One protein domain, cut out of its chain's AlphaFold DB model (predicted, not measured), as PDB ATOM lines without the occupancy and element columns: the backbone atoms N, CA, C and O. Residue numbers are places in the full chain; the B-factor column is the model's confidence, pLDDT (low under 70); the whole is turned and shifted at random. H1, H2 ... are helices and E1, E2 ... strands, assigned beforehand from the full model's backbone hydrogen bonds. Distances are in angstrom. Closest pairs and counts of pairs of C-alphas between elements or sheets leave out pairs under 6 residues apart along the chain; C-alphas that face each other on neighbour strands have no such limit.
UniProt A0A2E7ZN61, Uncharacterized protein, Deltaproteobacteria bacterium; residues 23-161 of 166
ATOM      1  N   MET A  23     -19.882  17.822 -42.440       90.38
ATOM      2  CA  MET A  23     -21.117  17.871 -41.661       90.38
ATOM      3  C   MET A  23     -21.379  19.313 -41.247       90.38
ATOM      4  O   MET A  23     -20.646  19.865 -40.436       90.38
ATOM      5  N   GLN A  24     -22.426  19.919 -41.801       91.12
ATOM      6  CA  GLN A  24     -22.722  21.325 -41.546       91.12
ATOM      7  C   GLN A  24     -23.213  21.539 -40.107       91.12
ATOM      8  O   GLN A  24     -24.088  20.822 -39.621       91.12
ATOM      9  N   GLY A  25     -22.656  22.553 -39.455       91.62
ATOM     10  CA  GLY A  25     -23.067  23.069 -38.155       91.62
ATOM     11  C   GLY A  25     -22.858  24.576 -38.086       91.62
ATOM     12  O   GLY A  25     -22.549  25.216 -39.092       91.62
ATOM     13  N   TRP A  26     -23.014  25.149 -36.895       92.62
ATOM     14  CA  TRP A  26     -22.825  26.580 -36.683       92.62
ATOM     15  C   TRP A  26     -22.235  26.882 -35.306       92.62
ATOM     16  O   TRP A  26     -22.380  26.114 -34.359       92.62
ATOM     17  N   ILE A  27     -21.600  28.040 -35.184       92.62
ATOM     18  CA  ILE A  27     -21.212  28.653 -33.916       92.62
ATOM     19  C   ILE A  27     -21.710  30.091 -33.938       92.62
ATOM     20  O   ILE A  27     -21.514  30.802 -34.915       92.62
ATOM     21  N   VAL A  28     -22.333  30.532 -32.855       91.81
ATOM     22  CA  VAL A  28     -22.749  31.918 -32.662       91.81
ATOM     23  C   VAL A  28     -21.747  32.591 -31.735       91.81
ATOM     24  O   VAL A  28     -21.694  32.298 -30.540       91.81
ATOM     25  N   TRP A  29     -20.935  33.481 -32.290       93.19
ATOM     26  CA  TRP A  29     -20.078  34.381 -31.533       93.19
ATOM     27  C   TRP A  29     -20.897  35.513 -30.928       93.19
ATOM     28  O   TRP A  29     -21.805  36.047 -31.550       93.19
ATOM     29  N   LEU A  30     -20.557  35.870 -29.701       91.94
ATOM     30  CA  LEU A  30     -21.261  36.808 -28.848       91.94
ATOM     31  C   LEU A  30     -20.266  37.868 -28.380       91.94
ATOM     32  O   LEU A  30     -19.263  37.517 -27.755       91.94
ATOM     33  N   LYS A  31     -20.534  39.149 -28.644       92.75
ATOM     34  CA  LYS A  31     -19.747  40.276 -28.127       92.75
ATOM     35  C   LYS A  31     -20.620  41.232 -27.332       92.75
ATOM     36  O   LYS A  31     -21.615  41.752 -27.824       92.75
ATOM     37  N   CYS A  32     -20.231  41.510 -26.091       91.88
ATOM     38  CA  CYS A  32     -20.824  42.608 -25.337       91.88
ATOM     39  C   CYS A  32     -20.091  43.914 -25.684       91.88
ATOM     40  O   CYS A  32     -18.915  44.032 -25.336       91.88
ATOM     41  N   PRO A  33     -20.737  44.926 -26.289       89.88
ATOM     42  CA  PRO A  33     -20.059  46.172 -26.662       89.88
ATOM     43  C   PRO A  33     -19.641  47.016 -25.450       89.88
ATOM     44  O   PRO A  33     -18.736  47.833 -25.549       89.88
ATOM     45  N   GLN A  34     -20.273  46.816 -24.289       89.94
ATOM     46  CA  GLN A  34     -19.938  47.556 -23.070       89.94
ATOM     47  C   GLN A  34     -18.798  46.912 -22.271       89.94
ATOM     48  O   GLN A  34     -18.007  47.617 -21.651       89.94
ATOM     49  N   CYS A  35     -18.750  45.579 -22.215       90.19
ATOM     50  CA  CYS A  35     -17.735  44.850 -21.445       90.19
ATOM     51  C   CYS A  35     -16.577  44.346 -22.311       90.19
ATOM     52  O   CYS A  35     -15.631  43.790 -21.763       90.19
ATOM     53  N   GLU A  36     -16.697  44.466 -23.636       87.25
ATOM     54  CA  GLU A  36     -15.788  43.907 -24.647       87.25
ATOM     55  C   GLU A  36     -15.552  42.392 -24.501       87.25
ATOM     56  O   GLU A  36     -14.609  41.827 -25.052       87.25
ATOM     57  N   THR A  37     -16.438  41.704 -23.776       87.75
ATOM     58  CA  THR A  37     -16.376  40.258 -23.576       87.75
ATOM     59  C   THR A  37     -16.794  39.538 -24.850       87.75
ATOM     60  O   THR A  37     -17.802  39.898 -25.462       87.75
ATOM     61  N   ARG A  38     -16.015  38.519 -25.237       89.44
ATOM     62  CA  ARG A  38     -16.256  37.671 -26.408       89.44
ATOM     63  C   ARG A  38     -16.432  36.223 -25.973       89.44
ATOM     64  O   ARG A  38     -15.542  35.652 -25.350       89.44
ATOM     65  N   GLU A  39     -17.564  35.636 -26.318       87.88
ATOM     66  CA  GLU A  39     -17.919  34.253 -25.997       87.88
ATOM     67  C   GLU A  39     -18.552  33.595 -27.224       87.88
ATOM     68  O   GLU A  39     -18.955  34.285 -28.154       87.88
ATOM     69  N   TYR A  40     -18.663  32.271 -27.245       86.44
ATOM     70  CA  TYR A  40     -19.377  31.580 -28.317       86.44
ATOM     71  C   TYR A  40     -20.381  30.564 -27.766       86.44
ATOM     72  O   TYR A  40     -20.210  30.008 -26.676       86.44
ATOM     73  N   SER A  41     -21.440  30.320 -28.536       85.25
ATOM     74  CA  SER A  41     -22.541  29.416 -28.209       85.25
ATOM     75  C   SER A  41     -23.026  28.670 -29.450       85.25
ATOM     76  O   SER A  41     -23.032  29.195 -30.552       85.25
ATOM     77  N   GLU A  42     -23.480  27.442 -29.260       82.31
ATOM     78  CA  GLU A  42     -24.121  26.591 -30.265       82.31
ATOM     79  C   GLU A  42     -25.611  26.923 -30.482       82.31
ATOM     80  O   GLU A  42     -26.247  26.420 -31.408       82.31
ATOM     81  N   LEU A  43     -26.200  27.763 -29.626       83.00
ATOM     82  CA  LEU A  43     -27.629  28.065 -29.658       83.00
ATOM     83  C   LEU A  43     -27.919  29.308 -30.505       83.00
ATOM     84  O   LEU A  43     -27.324  30.366 -30.307       83.00
ATOM     85  N   ARG A  44     -28.914  29.210 -31.387       84.88
ATOM     86  CA  ARG A  44     -29.517  30.370 -32.053       84.88
ATOM     87  C   ARG A  44     -30.647  30.916 -31.185       84.88
ATOM     88  O   ARG A  44     -31.495  30.144 -30.735       84.88
ATOM     89  N   MET A  45     -30.680  32.227 -30.955       82.12
ATOM     90  CA  MET A  45     -31.773  32.890 -30.236       82.12
ATOM     91  C   MET A  45     -32.431  33.931 -31.138       82.12
ATOM     92  O   MET A  45     -31.752  34.759 -31.730       82.12
ATOM     93  N   ALA A  46     -33.760  33.892 -31.251       79.31
ATOM     94  CA  ALA A  46     -34.496  34.796 -32.140       79.31
ATOM     95  C   ALA A  46     -34.543  36.246 -31.626       79.31
ATOM     96  O   ALA A  46     -34.642  37.177 -32.418       79.31
ATOM     97  N   GLU A  47     -34.475  36.434 -30.306       82.31
ATOM     98  CA  GLU A  47     -34.652  37.735 -29.643       82.31
ATOM     99  C   GLU A  47     -33.326  38.343 -29.151       82.31
ATOM    100  O   GLU A  47     -33.322  39.332 -28.419       82.31
ATOM    101  N   GLY A  48     -32.194  37.759 -29.558       82.50
ATOM    102  CA  GLY A  48     -30.869  38.123 -29.064       82.50
ATOM    103  C   GLY A  48     -30.659  37.777 -27.585       82.50
ATOM    104  O   GLY A  48     -31.511  37.181 -26.916       82.50
ATOM    105  N   ARG A  49     -29.488  38.140 -27.062       89.06
ATOM    106  CA  ARG A  49     -29.082  37.875 -25.675       89.06
ATOM    107  C   ARG A  49     -28.735  39.156 -24.940       89.06
ATOM    108  O   ARG A  49     -28.159  40.083 -25.502       89.06
ATOM    109  N   ILE A  50     -29.024  39.180 -23.643       90.06
ATOM    110  CA  ILE A  50     -28.638  40.277 -22.753       90.06
ATOM    111  C   ILE A  50     -27.448  39.814 -21.911       90.06
ATOM    112  O   ILE A  50     -27.523  38.807 -21.205       90.06
ATOM    113  N   HIS A  51     -26.338  40.548 -21.983       91.62
ATOM    114  CA  HIS A  51     -25.178  40.307 -21.132       91.62
ATOM    115  C   HIS A  51     -25.513  40.639 -19.670       91.62
ATOM    116  O   HIS A  51     -26.394  41.447 -19.387       91.62
ATOM    117  N   LYS A  52     -24.760  40.094 -18.704       89.75
ATOM    118  CA  LYS A  52     -24.986  40.341 -17.262       89.75
ATOM    119  C   LYS A  52     -24.962  41.825 -16.869       89.75
ATOM    120  O   LYS A  52     -25.517  42.182 -15.837       89.75
ATOM    121  N   CYS A  53     -24.332  42.682 -17.675       91.56
ATOM    122  CA  CYS A  53     -24.314  44.131 -17.467       91.56
ATOM    123  C   CYS A  53     -25.591  44.856 -17.939       91.56
ATOM    124  O   CYS A  53     -25.680  46.068 -17.776       91.56
ATOM    125  N   GLY A  54     -26.561  44.142 -18.521       90.94
ATOM    126  CA  GLY A  54     -27.818  44.698 -19.035       90.94
ATOM    127  C   GLY A  54     -27.782  45.115 -20.508       90.94
ATOM    128  O   GLY A  54     -28.807  45.537 -21.035       90.94
ATOM    129  N   THR A  55     -26.637  44.980 -21.180       92.12
ATOM    130  CA  THR A  55     -26.463  45.394 -22.581       92.12
ATOM    131  C   THR A  55     -26.776  44.254 -23.547       92.12
ATOM    132  O   THR A  55     -26.429  43.099 -23.287       92.12
ATOM    133  N   LEU A  56     -27.441  44.586 -24.659       91.94
ATOM    134  CA  LEU A  56     -27.718  43.654 -25.749       91.94
ATOM    135  C   LEU A  56     -26.402  43.208 -26.400       91.94
ATOM    136  O   LEU A  56     -25.532  44.028 -26.692       91.94
ATOM    137  N   VAL A  57     -26.260  41.903 -26.583       92.19
ATOM    138  CA  VAL A  57     -25.072  41.267 -27.149       92.19
ATOM    139  C   VAL A  57     -25.142  41.307 -28.671       92.19
ATOM    140  O   VAL A  57     -26.187  41.042 -29.260       92.19
ATOM    141  N   GLU A  58     -24.018  41.623 -29.305       91.19
ATOM    142  CA  GLU A  58     -23.826  41.460 -30.743       91.19
ATOM    143  C   GLU A  58     -23.605  39.977 -31.042       91.19
ATOM    144  O   GLU A  58     -22.720  39.352 -30.453       91.19
ATOM    145  N   GLU A  59     -24.402  39.409 -31.945       92.12
ATOM    146  CA  GLU A  59     -24.323  37.997 -32.320       92.12
ATOM    147  C   GLU A  59     -23.819  37.858 -33.761       92.12
ATOM    148  O   GLU A  59     -24.310  38.535 -34.665       92.12
ATOM    149  N   HIS A  60     -22.848  36.975 -33.982       91.12
ATOM    150  CA  HIS A  60     -22.326  36.648 -35.302       91.12
ATOM    151  C   HIS A  60     -22.325  35.137 -35.504       91.12
ATOM    152  O   HIS A  60     -21.608  34.405 -34.821       91.12
ATOM    153  N   GLU A  61     -23.147  34.662 -36.431       92.00
ATOM    154  CA  GLU A  61     -23.222  33.246 -36.757       92.00
ATOM    155  C   GLU A  61     -22.169  32.862 -37.795       92.00
ATOM    156  O   GLU A  61     -22.029  33.508 -38.831       92.00
ATOM    157  N   VAL A  62     -21.463  31.773 -37.517       92.25
ATOM    158  CA  VAL A  62     -20.408  31.217 -38.354       92.25
ATOM    159  C   VAL A  62     -20.767  29.781 -38.682       92.25
ATOM    160  O   VAL A  62     -20.920  28.955 -37.782       92.25
ATOM    161  N   GLU A  63     -20.886  29.469 -39.967       92.62
ATOM    162  CA  GLU A  63     -21.042  28.088 -40.410       92.62
ATOM    163  C   GLU A  63     -19.735  27.312 -40.226       92.62
ATOM    164  O   GLU A  63     -18.644  27.814 -40.508       92.62
ATOM    165  N   ILE A  64     -19.851  26.070 -39.763       93.06
ATOM    166  CA  ILE A  64     -18.713  25.182 -39.531       93.06
ATOM    167  C   ILE A  64     -18.932  23.822 -40.181       93.06
ATOM    168  O   ILE A  64     -20.059  23.345 -40.313       93.06
ATOM    169  N   ASP A  65     -17.827  23.162 -40.512       93.31
ATOM    170  CA  ASP A  65     -17.816  21.717 -40.681       93.31
ATOM    171  C   ASP A  65     -17.512  21.067 -39.327       93.31
ATOM    172  O   ASP A  65     -16.376  21.078 -38.848       93.31
ATOM    173  N   ILE A  66     -18.537  20.480 -38.711       92.88
ATOM    174  CA  ILE A  66     -18.458  19.814 -37.408       92.88
ATOM    175  C   ILE A  66     -17.370  18.731 -37.419       92.88
ATOM    176  O   ILE A  66     -16.684  18.539 -36.417       92.88
ATOM    177  N   ARG A  67     -17.171  18.031 -38.546       92.94
ATOM    178  CA  ARG A  67     -16.152  16.975 -38.642       92.94
ATOM    179  C   ARG A  67     -14.752  17.552 -38.662       92.94
ATOM    180  O   ARG A  67     -13.873  17.010 -37.992       92.94
ATOM    181  N   ALA A  68     -14.546  18.643 -39.393       93.00
ATOM    182  CA  ALA A  68     -13.278  19.358 -39.388       93.00
ATOM    183  C   ALA A  68     -12.948  19.870 -37.979       93.00
ATOM    184  O   ALA A  68     -11.865  19.587 -37.469       93.00
ATOM    185  N   GLU A  69     -13.905  20.524 -37.312       94.38
ATOM    186  CA  GLU A  69     -13.738  21.029 -35.942       94.38
ATOM    187  C   GLU A  69     -13.432  19.911 -34.941       94.38
ATOM    188  O   GLU A  69     -12.522  20.031 -34.117       94.38
ATOM    189  N   LEU A  70     -14.139  18.782 -35.044       94.12
ATOM    190  CA  LEU A  70     -13.895  17.606 -34.211       94.12
ATOM    191  C   LEU A  70     -12.483  17.053 -34.431       94.12
ATOM    192  O   LEU A  70     -11.779  16.753 -33.468       94.12
ATOM    193  N   THR A  71     -12.056  16.949 -35.690       93.88
ATOM    194  CA  THR A  71     -10.725  16.444 -36.062       93.88
ATOM    195  C   THR A  71      -9.623  17.338 -35.501       93.88
ATOM    196  O   THR A  71      -8.677  16.849 -34.884       93.88
ATOM    197  N   VAL A  72      -9.761  18.657 -35.658       94.50
ATOM    198  CA  VAL A  72      -8.813  19.643 -35.121       94.50
ATOM    199  C   VAL A  72      -8.774  19.587 -33.591       94.50
ATOM    200  O   VAL A  72      -7.692  19.564 -33.004       94.50
ATOM    201  N   SER A  73      -9.932  19.489 -32.931       95.00
ATOM    202  CA  SER A  73     -10.009  19.385 -31.470       95.00
ATOM    203  C   SER A  73      -9.340  18.120 -30.923       95.00
ATOM    204  O   SER A  73      -8.642  18.176 -29.908       95.00
ATOM    205  N   LEU A  74      -9.503  16.976 -31.596       95.19
ATOM    206  CA  LEU A  74      -8.840  15.728 -31.208       95.19
ATOM    207  C   LEU A  74      -7.316  15.832 -31.340       95.19
ATOM    208  O   LEU A  74      -6.607  15.514 -30.386       95.19
ATOM    209  N   ARG A  75      -6.818  16.379 -32.457       94.00
ATOM    210  CA  ARG A  75      -5.382  16.646 -32.660       94.00
ATOM    211  C   ARG A  75      -4.815  17.574 -31.583       94.00
ATOM    212  O   ARG A  75      -3.716  17.347 -31.079       94.00
ATOM    213  N   ASN A  76      -5.575  18.594 -31.183       94.75
ATOM    214  CA  ASN A  76      -5.200  19.466 -30.070       94.75
ATOM    215  C   ASN A  76      -5.107  18.695 -28.747       94.75
ATOM    216  O   ASN A  76      -4.140  18.875 -28.011       94.75
ATOM    217  N   SER A  77      -6.069  17.821 -28.436       94.75
ATOM    218  CA  SER A  77      -6.022  16.997 -27.222       94.75
ATOM    219  C   SER A  77      -4.830  16.037 -27.196       94.75
ATOM    220  O   SER A  77      -4.195  15.902 -26.150       94.75
ATOM    221  N   GLU A  78      -4.469  15.429 -28.327       93.81
ATOM    222  CA  GLU A  78      -3.256  14.606 -28.443       93.81
ATOM    223  C   GLU A  78      -1.997  15.425 -28.136       93.81
ATOM    224  O   GLU A  78      -1.197  15.041 -27.280       93.81
ATOM    225  N   LEU A  79      -1.871  16.611 -28.741       92.25
ATOM    226  CA  LEU A  79      -0.749  17.516 -28.495       92.25
ATOM    227  C   LEU A  79      -0.681  17.965 -27.026       92.25
ATOM    228  O   LEU A  79       0.396  17.974 -26.427       92.25
ATOM    229  N   ILE A  80      -1.820  18.301 -26.415       92.25
ATOM    230  CA  ILE A  80      -1.896  18.667 -24.993       92.25
ATOM    231  C   ILE A  80      -1.447  17.498 -24.111       92.25
ATOM    232  O   ILE A  80      -0.662  17.703 -23.182       92.25
ATOM    233  N   SER A  81      -1.880  16.273 -24.420       91.31
ATOM    234  CA  SER A  81      -1.479  15.064 -23.695       91.31
ATOM    235  C   SER A  81       0.029  14.817 -23.790       91.31
ATOM    236  O   SER A  81       0.694  14.565 -22.779       91.31
ATOM    237  N   GLU A  82       0.624  14.982 -24.974       90.75
ATOM    238  CA  GLU A  82       2.077  14.912 -25.148       90.75
ATOM    239  C   GLU A  82       2.820  15.970 -24.324       90.75
ATOM    240  O   GLU A  82       3.830  15.666 -23.681       90.75
ATOM    241  N   LEU A  83       2.331  17.212 -24.323       87.94
ATOM    242  CA  LEU A  83       2.909  18.302 -23.537       87.94
ATOM    243  C   LEU A  83       2.809  18.006 -22.034       87.94
ATOM    244  O   LEU A  83       3.807  18.134 -21.320       87.94
ATOM    245  N   LEU A  84       1.662  17.519 -21.554       86.56
ATOM    246  CA  LEU A  84       1.475  17.083 -20.168       86.56
ATOM    247  C   LEU A  84       2.458  15.968 -19.792       86.56
ATOM    248  O   LEU A  84       3.109  16.047 -18.746       86.56
ATOM    249  N   ASN A  85       2.646  14.974 -20.660       84.94
ATOM    250  CA  ASN A  85       3.599  13.886 -20.440       84.94
ATOM    251  C   ASN A  85       5.047  14.389 -20.361       84.94
ATOM    252  O   ASN A  85       5.792  13.965 -19.473       84.94
ATOM    253  N   LYS A  86       5.433  15.356 -21.202       81.44
ATOM    254  CA  LYS A  86       6.753  16.012 -21.142       81.44
ATOM    255  C   LYS A  86       6.943  16.798 -19.839       81.44
ATOM    256  O   LYS A  86       8.022  16.740 -19.251       81.44
ATOM    257  N   THR A  87       5.905  17.472 -19.327       70.56
ATOM    258  CA  THR A  87       5.984  18.201 -18.040       70.56
ATOM    259  C   THR A  87       6.120  17.291 -16.812       70.56
ATOM    260  O   THR A  87       6.601  17.739 -15.770       70.56
ATOM    261  N   ASN A  88       5.745  16.011 -16.921       62.72
ATOM    262  CA  ASN A  88       5.893  15.019 -15.852       62.72
ATOM    263  C   ASN A  88       7.323  14.451 -15.723       62.72
ATOM    264  O   ASN A  88       7.610  13.741 -14.753       62.72
ATOM    265  N   ALA A  89       8.235  14.754 -16.658       57.81
ATOM    266  CA  ALA A  89       9.626  14.308 -16.596       57.81
ATOM    267  C   ALA A  89      10.362  14.927 -15.382       57.81
ATOM    268  O   ALA A  89      10.328  16.133 -15.142       57.81
ATOM    269  N   LYS A  90      11.008  14.081 -14.566       53.59
ATOM    270  CA  LYS A  90      11.606  14.455 -13.271       53.59
ATOM    271  C   LYS A  90      12.769  15.449 -13.430       53.59
ATOM    272  O   LYS A  90      13.796  15.111 -14.006       53.59
ATOM    273  N   GLY A  91      12.651  16.624 -12.805       56.78
ATOM    274  CA  GLY A  91      13.724  17.617 -12.690       56.78
ATOM    275  C   GLY A  91      13.370  18.773 -11.744       56.78
ATOM    276  O   GLY A  91      12.204  18.996 -11.424       56.78
ATOM    277  N   PHE A  92      14.384  19.510 -11.282       51.62
ATOM    278  CA  PHE A  92      14.371  20.517 -10.199       51.62
ATOM    279  C   PHE A  92      13.451  21.753 -10.425       51.62
ATOM    280  O   PHE A  92      13.386  22.644  -9.583       51.62
ATOM    281  N   LEU A  93      12.680  21.805 -11.522       52.66
ATOM    282  CA  LEU A  93      11.811  22.926 -11.938       52.66
ATOM    283  C   LEU A  93      10.313  22.729 -11.606       52.66
ATOM    284  O   LEU A  93       9.426  23.356 -12.188       52.66
ATOM    285  N   LYS A  94      10.008  21.886 -10.614       57.03
ATOM    286  CA  LYS A  94       8.648  21.445 -10.240       57.03
ATOM    287  C   LYS A  94       7.663  22.564  -9.844       57.03
ATOM    288  O   LYS A  94       6.465  22.311  -9.804       57.03
ATOM    289  N   LYS A  95       8.123  23.778  -9.506       53.66
ATOM    290  CA  LYS A  95       7.240  24.918  -9.161       53.66
ATOM    291  C   LYS A  95       6.843  25.771 -10.373       53.66
ATOM    292  O   LYS A  95       5.699  26.200 -10.415       53.66
ATOM    293  N   PHE A  96       7.723  25.941 -11.364       51.06
ATOM    294  CA  PHE A  96       7.414  26.671 -12.604       51.06
ATOM    295  C   PHE A  96       6.550  25.845 -13.570       51.06
ATOM    296  O   PHE A  96       5.744  26.398 -14.306       51.06
ATOM    297  N   LEU A  97       6.642  24.514 -13.503       58.59
ATOM    298  CA  LEU A  97       5.832  23.603 -14.323       58.59
ATOM    299  C   LEU A  97       4.384  23.432 -13.827       58.59
ATOM    300  O   LEU A  97       3.542  22.937 -14.570       58.59
ATOM    301  N   LYS A  98       4.060  23.837 -12.588       62.03
ATOM    302  CA  LYS A  98       2.704  23.682 -12.024       62.03
ATOM    303  C   LYS A  98       1.671  24.586 -12.694       62.03
ATOM    304  O   LYS A  98       0.556  24.132 -12.927       62.03
ATOM    305  N   SER A  99       2.033  25.833 -12.999       64.56
ATOM    306  CA  SER A  99       1.150  26.761 -13.719       64.56
ATOM    307  C   SER A  99       0.923  26.302 -15.159       64.56
ATOM    308  O   SER A  99      -0.217  26.280 -15.610       64.56
ATOM    309  N   GLY A 100       1.980  25.842 -15.839       78.00
ATOM    310  CA  GLY A 100       1.879  25.270 -17.185       78.00
ATOM    311  C   GLY A 100       1.005  24.016 -17.228       78.00
ATOM    312  O   GLY A 100       0.148  23.895 -18.094       78.00
ATOM    313  N   ARG A 101       1.145  23.117 -16.247       83.44
ATOM    314  CA  ARG A 101       0.301  21.920 -16.143       83.44
ATOM    315  C   ARG A 101      -1.176  22.263 -15.930       83.44
ATOM    316  O   ARG A 101      -2.013  21.726 -16.640       83.44
ATOM    317  N   ALA A 102      -1.492  23.159 -14.993       86.25
ATOM    318  CA  ALA A 102      -2.877  23.572 -14.748       86.25
ATOM    319  C   ALA A 102      -3.505  24.248 -15.982       86.25
ATOM    320  O   ALA A 102      -4.681  24.036 -16.268       86.25
ATOM    321  N   MET A 103      -2.715  25.021 -16.736       87.88
ATOM    322  CA  MET A 103      -3.140  25.604 -18.011       87.88
ATOM    323  C   MET A 103      -3.424  24.524 -19.063       87.88
ATOM    324  O   MET A 103      -4.464  24.578 -19.708       87.88
ATOM    325  N   LEU A 104      -2.545  23.529 -19.215       90.12
ATOM    326  CA  LEU A 104      -2.753  22.412 -20.143       90.12
ATOM    327  C   LEU A 104      -3.987  21.574 -19.772       90.12
ATOM    328  O   LEU A 104      -4.789  21.272 -20.646       90.12
ATOM    329  N   GLU A 105      -4.198  21.275 -18.487       91.31
ATOM    330  CA  GLU A 105      -5.412  20.591 -18.002       91.31
ATOM    331  C   GLU A 105      -6.683  21.423 -18.262       91.31
ATOM    332  O   GLU A 105      -7.749  20.878 -18.548       91.31
ATOM    333  N   HIS A 106      -6.596  22.755 -18.165       92.00
ATOM    334  CA  HIS A 106      -7.704  23.641 -18.514       92.00
ATOM    335  C   HIS A 106      -7.994  23.633 -20.021       92.00
ATOM    336  O   HIS A 106      -9.159  23.562 -20.407       92.00
ATOM    337  N   LEU A 107      -6.957  23.655 -20.862       91.94
ATOM    338  CA  LEU A 107      -7.094  23.559 -22.318       91.94
ATOM    339  C   LEU A 107      -7.685  22.210 -22.738       91.94
ATOM    340  O   LEU A 107      -8.585  22.180 -23.570       91.94
ATOM    341  N   GLU A 108      -7.250  21.107 -22.124       93.62
ATOM    342  CA  GLU A 108      -7.812  19.776 -22.374       93.62
ATOM    343  C   GLU A 108      -9.309  19.733 -22.049       93.62
ATOM    344  O   GLU A 108     -10.103  19.271 -22.866       93.62
ATOM    345  N   ARG A 109      -9.705  20.289 -20.895       94.50
ATOM    346  CA  ARG A 109     -11.119  20.403 -20.513       94.50
ATOM    347  C   ARG A 109     -11.904  21.275 -21.491       94.50
ATOM    348  O   ARG A 109     -13.026  20.926 -21.837       94.50
ATOM    349  N   SER A 110     -11.321  22.383 -21.946       92.38
ATOM    350  CA  SER A 110     -11.952  23.266 -22.928       92.38
ATOM    351  C   SER A 110     -12.177  22.560 -24.269       92.38
ATOM    352  O   SER A 110     -13.261  22.680 -24.834       92.38
ATOM    353  N   GLU A 111     -11.209  21.775 -24.750       95.12
ATOM    354  CA  GLU A 111     -11.366  20.955 -25.959       95.12
ATOM    355  C   GLU A 111     -12.410  19.842 -25.760       95.12
ATOM    356  O   GLU A 111     -13.221  19.586 -26.647       95.12
ATOM    357  N   GLU A 112     -12.457  19.201 -24.588       94.88
ATOM    358  CA  GLU A 112     -13.477  18.191 -24.274       94.88
ATOM    359  C   GLU A 112     -14.894  18.783 -24.251       94.88
ATOM    360  O   GLU A 112     -15.819  18.214 -24.831       94.88
ATOM    361  N   GLU A 113     -15.072  19.938 -23.609       93.38
ATOM    362  CA  GLU A 113     -16.339  20.669 -23.611       93.38
ATOM    363  C   GLU A 113     -16.740  21.088 -25.025       93.38
ATOM    364  O   GLU A 113     -17.908  20.959 -25.393       93.38
ATOM    365  N   TYR A 114     -15.779  21.535 -25.835       93.00
ATOM    366  CA  TYR A 114     -16.024  21.892 -27.226       93.00
ATOM    367  C   TYR A 114     -16.522  20.692 -28.038       93.00
ATOM    368  O   TYR A 114     -17.567  20.786 -28.681       93.00
ATOM    369  N   ARG A 115     -15.867  19.527 -27.936       93.50
ATOM    370  CA  ARG A 115     -16.324  18.298 -28.612       93.50
ATOM    371  C   ARG A 115     -17.719  17.868 -28.181       93.50
ATOM    372  O   ARG A 115     -18.525  17.533 -29.040       93.50
ATOM    373  N   LYS A 116     -18.045  17.951 -26.887       91.69
ATOM    374  CA  LYS A 116     -19.406  17.659 -26.402       91.69
ATOM    375  C   LYS A 116     -20.448  18.563 -27.064       91.69
ATOM    376  O   LYS A 116     -21.521  18.095 -27.425       91.69
ATOM    377  N   ARG A 117     -20.138  19.848 -27.266       90.88
ATOM    378  CA  ARG A 117     -21.031  20.776 -27.983       90.88
ATOM    379  C   ARG A 117     -21.152  20.426 -29.467       90.88
ATOM    380  O   ARG A 117     -22.257  20.460 -29.997       90.88
ATOM    381  N   LEU A 118     -20.053  20.041 -30.123       91.56
ATOM    382  CA  LEU A 118     -20.074  19.553 -31.508       91.56
ATOM    383  C   LEU A 118     -20.961  18.311 -31.660       91.56
ATOM    384  O   LEU A 118     -21.757  18.234 -32.593       91.56
ATOM    385  N   GLU A 119     -20.863  17.364 -30.728       89.19
ATOM    386  CA  GLU A 119     -21.696  16.157 -30.696       89.19
ATOM    387  C   GLU A 119     -23.179  16.478 -30.490       89.19
ATOM    388  O   GLU A 119     -24.022  15.857 -31.126       89.19
ATOM    389  N   LEU A 120     -23.511  17.466 -29.651       88.56
ATOM    390  CA  LEU A 120     -24.897  17.918 -29.476       88.56
ATOM    391  C   LEU A 120     -25.472  18.560 -30.748       88.56
ATOM    392  O   LEU A 120     -26.668  18.435 -31.006       88.56
ATOM    393  N   MET A 121     -24.639  19.240 -31.541       88.44
ATOM    394  CA  MET A 121     -25.046  19.807 -32.832       88.44
ATOM    395  C   MET A 121     -25.177  18.740 -33.919       88.44
ATOM    396  O   MET A 121     -26.074  18.808 -34.763       88.44
ATOM    397  N   ALA A 122     -24.299  17.739 -33.896       85.00
ATOM    398  CA  ALA A 122     -24.367  16.609 -34.798       85.00
ATOM    399  C   ALA A 122     -25.627  15.786 -34.488       85.00
ATOM    400  O   ALA A 122     -25.689  15.015 -33.539       85.00
ATOM    401  N   SER A 123     -26.656  15.900 -35.329       73.94
ATOM    402  CA  SER A 123     -27.902  15.122 -35.184       73.94
ATOM    403  C   SER A 123     -27.710  13.599 -35.350       73.94
ATOM    404  O   SER A 123     -28.676  12.836 -35.328       73.94
ATOM    405  N   CYS A 124     -26.475  13.144 -35.574       78.31
ATOM    406  CA  CYS A 124     -26.056  11.756 -35.697       78.31
ATOM    407  C   CYS A 124     -24.606  11.593 -35.206       78.31
ATOM    408  O   CYS A 124     -23.915  12.576 -34.960       78.31
ATOM    409  N   GLU A 125     -24.136  10.346 -35.081       83.00
ATOM    410  CA  GLU A 125     -22.745  10.056 -34.706       83.00
ATOM    411  C   GLU A 125     -21.762  10.779 -35.648       83.00
ATOM    412  O   GLU A 125     -21.678  10.473 -36.843       83.00
ATOM    413  N   CYS A 126     -21.014  11.740 -35.101       84.38
ATOM    414  CA  CYS A 126     -19.988  12.474 -35.824       84.38
ATOM    415  C   CYS A 126     -18.652  11.742 -35.695       84.38
ATOM    416  O   CYS A 126     -18.122  11.582 -34.596       84.38
ATOM    417  N   LYS A 127     -18.102  11.291 -36.825       89.12
ATOM    418  CA  LYS A 127     -16.761  10.700 -36.875       89.12
ATOM    419  C   LYS A 127     -15.768  11.737 -37.386       89.12
ATOM    420  O   LYS A 127     -16.089  12.407 -38.378       89.12
ATOM    421  N   PRO A 128     -14.575  11.848 -36.776       91.31
ATOM    422  CA  PRO A 128     -13.536  12.718 -37.302       91.31
ATOM    423  C   PRO A 128     -13.151  12.295 -38.722       91.31
ATOM    424  O   PRO A 128     -13.516  11.217 -39.214       91.31
ATOM    425  N   TYR A 129     -12.446  13.179 -39.409       92.06
ATOM    426  CA  TYR A 129     -11.795  12.815 -40.648       92.06
ATOM    427  C   TYR A 129     -10.650  11.824 -40.399       92.06
ATOM    428  O   TYR A 129     -10.117  11.776 -39.290       92.06
ATOM    429  N   PRO A 130     -10.291  11.019 -41.414       87.75
ATOM    430  CA  PRO A 130      -9.123  10.144 -41.350       87.75
ATOM    431  C   PRO A 130      -7.824  10.898 -41.019       87.75
ATOM    432  O   PRO A 130      -7.712  12.094 -41.279       87.75
ATOM    433  N   ASP A 131      -6.825  10.200 -40.481       84.00
ATOM    434  CA  ASP A 131      -5.574  10.823 -40.015       84.00
ATOM    435  C   ASP A 131      -4.794  11.536 -41.131       84.00
ATOM    436  O   ASP A 131      -4.151  12.556 -40.875       84.00
ATOM    437  N   ASP A 132      -4.893  11.040 -42.368       84.06
ATOM    438  CA  ASP A 132      -4.286  11.611 -43.576       84.06
ATOM    439  C   ASP A 132      -5.040  12.835 -44.123       84.06
ATOM    440  O   ASP A 132      -4.599  13.460 -45.085       84.06
ATOM    441  N   TRP A 133      -6.165  13.211 -43.513       86.81
ATOM    442  CA  TRP A 133      -6.899  14.408 -43.890       86.81
ATOM    443  C   TRP A 133      -6.146  15.674 -43.468       86.81
ATOM    444  O   TRP A 133      -5.993  15.967 -42.277       86.81
ATOM    445  N   ASP A 134      -5.709  16.466 -44.444       84.88
ATOM    446  CA  ASP A 134      -5.107  17.772 -44.194       84.88
ATOM    447  C   ASP A 134      -6.160  18.894 -44.330       84.88
ATOM    448  O   ASP A 134      -6.710  19.085 -45.420       84.88
ATOM    449  N   PRO A 135      -6.448  19.666 -43.261       82.75
ATOM    450  CA  PRO A 135      -7.352  20.811 -43.340       82.75
ATOM    451  C   PRO A 135      -6.923  21.836 -44.399       82.75
ATOM    452  O   PRO A 135      -7.778  22.383 -45.095       82.75
ATOM    453  N   VAL A 136      -5.618  22.063 -44.574       84.12
ATOM    454  CA  VAL A 136      -5.093  23.066 -45.512       84.12
ATOM    455  C   VAL A 136      -5.342  22.640 -46.957       84.12
ATOM    456  O   VAL A 136      -5.797  23.448 -47.766       84.12
ATOM    457  N   GLU A 137      -5.142  21.360 -47.282       84.06
ATOM    458  CA  GLU A 137      -5.456  20.814 -48.614       84.06
ATOM    459  C   GLU A 137      -6.955  20.881 -48.943       84.06
ATOM    460  O   GLU A 137      -7.344  20.881 -50.112       84.06
ATOM    461  N   LYS A 138      -7.811  20.952 -47.919       80.31
ATOM    462  CA  LYS A 138      -9.263  21.121 -48.059       80.31
ATOM    463  C   LYS A 138      -9.716  22.579 -48.046       80.31
ATOM    464  O   LYS A 138     -10.918  22.827 -48.084       80.31
ATOM    465  N   GLY A 139      -8.779  23.528 -48.036       81.69
ATOM    466  CA  GLY A 139      -9.072  24.960 -48.042       81.69
ATOM    467  C   GLY A 139      -9.506  25.516 -46.684       81.69
ATOM    468  O   GLY A 139     -10.029  26.624 -46.636       81.69
ATOM    469  N   LEU A 140      -9.305  24.773 -45.590       85.75
ATOM    470  CA  LEU A 140      -9.542  25.267 -44.237       85.75
ATOM    471  C   LEU A 140      -8.281  25.961 -43.714       85.75
ATOM    472  O   LEU A 140      -7.234  25.339 -43.527       85.75
ATOM    473  N   GLU A 141      -8.388  27.261 -43.451       88.38
ATOM    474  CA  GLU A 141      -7.288  28.050 -42.902       88.38
ATOM    475  C   GLU A 141      -7.061  27.718 -41.421       88.38
ATOM    476  O   GLU A 141      -7.912  27.972 -40.570       88.38
ATOM    477  N   ILE A 142      -5.893  27.160 -41.094       90.31
ATOM    478  CA  ILE A 142      -5.529  26.811 -39.717       90.31
ATOM    479  C   ILE A 142      -4.493  27.790 -39.177       90.31
ATOM    480  O   ILE A 142      -3.365  27.869 -39.668       90.31
ATOM    481  N   LYS A 143      -4.848  28.473 -38.088       91.62
ATOM    482  CA  LYS A 143      -3.915  29.258 -37.277       91.62
ATOM    483  C   LYS A 143      -3.303  28.372 -36.200       91.62
ATOM    484  O   LYS A 143      -4.015  27.639 -35.520       91.62
ATOM    485  N   LYS A 144      -1.985  28.451 -36.013       90.19
ATOM    486  CA  LYS A 144      -1.293  27.786 -34.900       90.19
ATOM    487  C   LYS A 144      -1.089  28.773 -33.754       90.19
ATOM    488  O   LYS A 144      -0.646  29.895 -33.977       90.19
ATOM    489  N   MET A 145      -1.427  28.363 -32.536       85.44
ATOM    490  CA  MET A 145      -1.235  29.148 -31.322       85.44
ATOM    491  C   MET A 145       0.166  28.933 -30.760       85.44
ATOM    492  O   MET A 145       0.476  27.857 -30.248       85.44
ATOM    493  N   ASP A 146       0.993  29.970 -30.779       78.56
ATOM    494  CA  ASP A 146       2.287  29.941 -30.104       78.56
ATOM    495  C   ASP A 146       2.143  30.088 -28.577       78.56
ATOM    496  O   ASP A 146       1.251  30.796 -28.101       78.56
ATOM    497  N   PRO A 147       3.012  29.448 -27.769       80.31
ATOM    498  CA  PRO A 147       4.072  28.507 -28.153       80.31
ATOM    499  C   PRO A 147       3.601  27.040 -28.225       80.31
ATOM    500  O   PRO A 147       4.413  26.142 -28.434       80.31
ATOM    501  N   LEU A 148       2.316  26.770 -27.966       83.75
ATOM    502  CA  LEU A 148       1.803  25.410 -27.756       83.75
ATOM    503  C   LEU A 148       1.618  24.618 -29.056       83.75
ATOM    504  O   LEU A 148       1.569  23.395 -29.009       83.75
ATOM    505  N   GLY A 149       1.509  25.296 -30.198       87.62
ATOM    506  CA  GLY A 149       1.260  24.690 -31.504       87.62
ATOM    507  C   GLY A 149      -0.184  24.232 -31.728       87.62
ATOM    508  O   GLY A 149      -0.436  23.554 -32.724       87.62
ATOM    509  N   LEU A 150      -1.121  24.592 -30.837       90.06
ATOM    510  CA  LEU A 150      -2.538  24.232 -30.969       90.06
ATOM    511  C   LEU A 150      -3.144  24.857 -32.218       90.06
ATOM    512  O   LEU A 150      -2.837  25.993 -32.569       90.06
ATOM    513  N   GLN A 151      -4.013  24.115 -32.878       92.62
ATOM    514  CA  GLN A 151      -4.657  24.510 -34.117       92.62
ATOM    515  C   GLN A 151      -5.999  25.186 -33.822       92.62
ATOM    516  O   GLN A 151      -6.813  24.670 -33.057       92.62
ATOM    517  N   LEU A 152      -6.235  26.335 -34.451       91.25
ATOM    518  CA  LEU A 152      -7.504  27.048 -34.447       91.25
ATOM    519  C   LEU A 152      -8.003  27.199 -35.879       91.25
ATOM    520  O   LEU A 152      -7.294  27.709 -36.750       91.25
ATOM    521  N   THR A 153      -9.245  26.795 -36.100       92.94
ATOM    522  CA  THR A 153      -9.994  27.095 -37.321       92.94
ATOM    523  C   THR A 153     -10.425  28.568 -37.334       92.94
ATOM    524  O   THR A 153     -10.346  29.243 -36.298       92.94
ATOM    525  N   PRO A 154     -10.910  29.110 -38.465       91.00
ATOM    526  CA  PRO A 154     -11.396  30.491 -38.523       91.00
ATOM    527  C   PRO A 154     -12.606  30.708 -37.608       91.00
ATOM    528  O   PRO A 154     -12.750  31.750 -36.968       91.00
ATOM    529  N   ALA A 155     -13.449  29.685 -37.461       91.38
ATOM    530  CA  ALA A 155     -14.613  29.735 -36.590       91.38
ATOM    531  C   ALA A 155     -14.253  29.875 -35.108       91.38
ATOM    532  O   ALA A 155     -15.069  30.355 -34.331       91.38
ATOM    533  N   ARG A 156     -13.033  29.512 -34.701       90.44
ATOM    534  CA  ARG A 156     -12.553  29.636 -33.317       90.44
ATOM    535  C   ARG A 156     -11.704  30.892 -33.072       90.44
ATOM    536  O   ARG A 156     -11.137  31.028 -31.990       90.44
ATOM    537  N   GLN A 157     -11.619  31.800 -34.048       90.31
ATOM    538  CA  GLN A 157     -10.844  33.044 -33.973       90.31
ATOM    539  C   GLN A 157     -11.783  34.254 -33.817       90.31
ATOM    540  O   GLN A 157     -12.285  34.763 -34.820       90.31
ATOM    541  N   PRO A 158     -12.055  34.722 -32.582       85.88
ATOM    542  CA  PRO A 158     -13.010  35.804 -32.330       85.88
ATOM    543  C   PRO A 158     -12.691  37.105 -33.077       85.88
ATOM    544  O   PRO A 158     -13.598  37.852 -33.437       85.88
ATOM    545  N   GLU A 159     -11.412  37.382 -33.318       87.75
ATOM    546  CA  GLU A 159     -10.925  38.553 -34.047       87.75
ATOM    547  C   GLU A 159     -11.409  38.622 -35.503       87.75
ATOM    548  O   GLU A 159     -11.500  39.717 -36.052       87.75
ATOM    549  N   LEU A 160     -11.753  37.482 -36.116       88.50
ATOM    550  CA  LEU A 160     -12.289  37.435 -37.480       88.50
ATOM    551  C   LEU A 160     -13.770  37.827 -37.539       88.50
ATOM    552  O   LEU A 160     -14.237  38.302 -38.569       88.50
ATOM    553  N   HIS A 161     -14.493  37.650 -36.430       87.44
ATOM    554  CA  HIS A 161     -15.946  37.858 -36.345       87.44
ATOM    555  C   HIS A 161     -16.294  39.213 -35.735       87.44
ATOM    556  O   HIS A 161     -17.301  39.824 -36.078       87.44
TER     557      HIS A 161
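This is residues 23 to 161 of the 166 residues of an uncharacterized protein of Deltaproteobacteria bacterium (UniProt A0A2E7ZN61). A long helical hairpin, H1 and H2, and a small three-stranded sheet, E2 E1 E3, meet near their ends as a V, with the tip of the hairpin, residues 89 to 96, sticking out at the far end. From H2 the long stretch of residues 122 to 142 leads round the base of H1 to a tiny hairpin, E4 and E5, whose E5 packs on H1, and the short H3 then meets the sheet. The printed part has 139 residues with five named strands and three named helices, in the order E1 E2 E3 H1 H2 E4 E5 H3; the class is mixed, and both sheets are antiparallel. The whole is only just compact, close to loose, with a radius of gyration of the C-alphas of 17.2 A and spans of 55 by 39 by 24 A.

Begin with E1, residues 24 to 31, the inner strand of the larger sheet. E2, residues 38 to 41, forms a hairpin with it; look for N 30 and O 39, 2.7 A apart. On E1's other side is E3, residues 58 to 65, antiparallel at 155 degrees, with N 27 and O 62 at 2.8 A. A tight link leads into H1, residues 66 to 87, which only grazes this sheet with residues 66 to 71. H2, residues 97 to 121, touches H1, closest at the C-alphas of Ser 77 and Glu 108, 5.9 A; they form a helical hairpin, opposite ways at a shallow tilt of 19 degrees. H2 only grazes the sheet, with residues 117 to 121. E4, residues 143 to 145, and E5, residues 150 to 152, form a hairpin, with N 145 and O 150 at 2.8 A. The closest C-alphas of E5 and H1 are those of Leu 150 and Asn 76, 5.5 A. H3, residues 158 to 161, only grazes the larger sheet; its C-alpha 161 is 6.6 A from that of His 60. In H1 and H2 every O i to N i+4 pair is within hydrogen-bond range; H3 is too short for such a pair.

Find C-alpha 24 at (-22.722, 21.325, -41.546), where E1 begins its 23.4 A; E3 spans 22.9 A. H1 starts at C-alpha 66, (-18.458, 19.814, -37.408), and runs 31.2 A; H2 runs 36.2 A. H3 ends at C-alpha 161, (-15.946, 37.858, -36.345).

The C-alphas farthest apart are those of Glu 47 and Phe 92, 55.5 A. The printed part has no cut; its long links are E2 to E3 and H2 to E4. Look for low confidence at residues 88 to 99, under 70 in pLDDT.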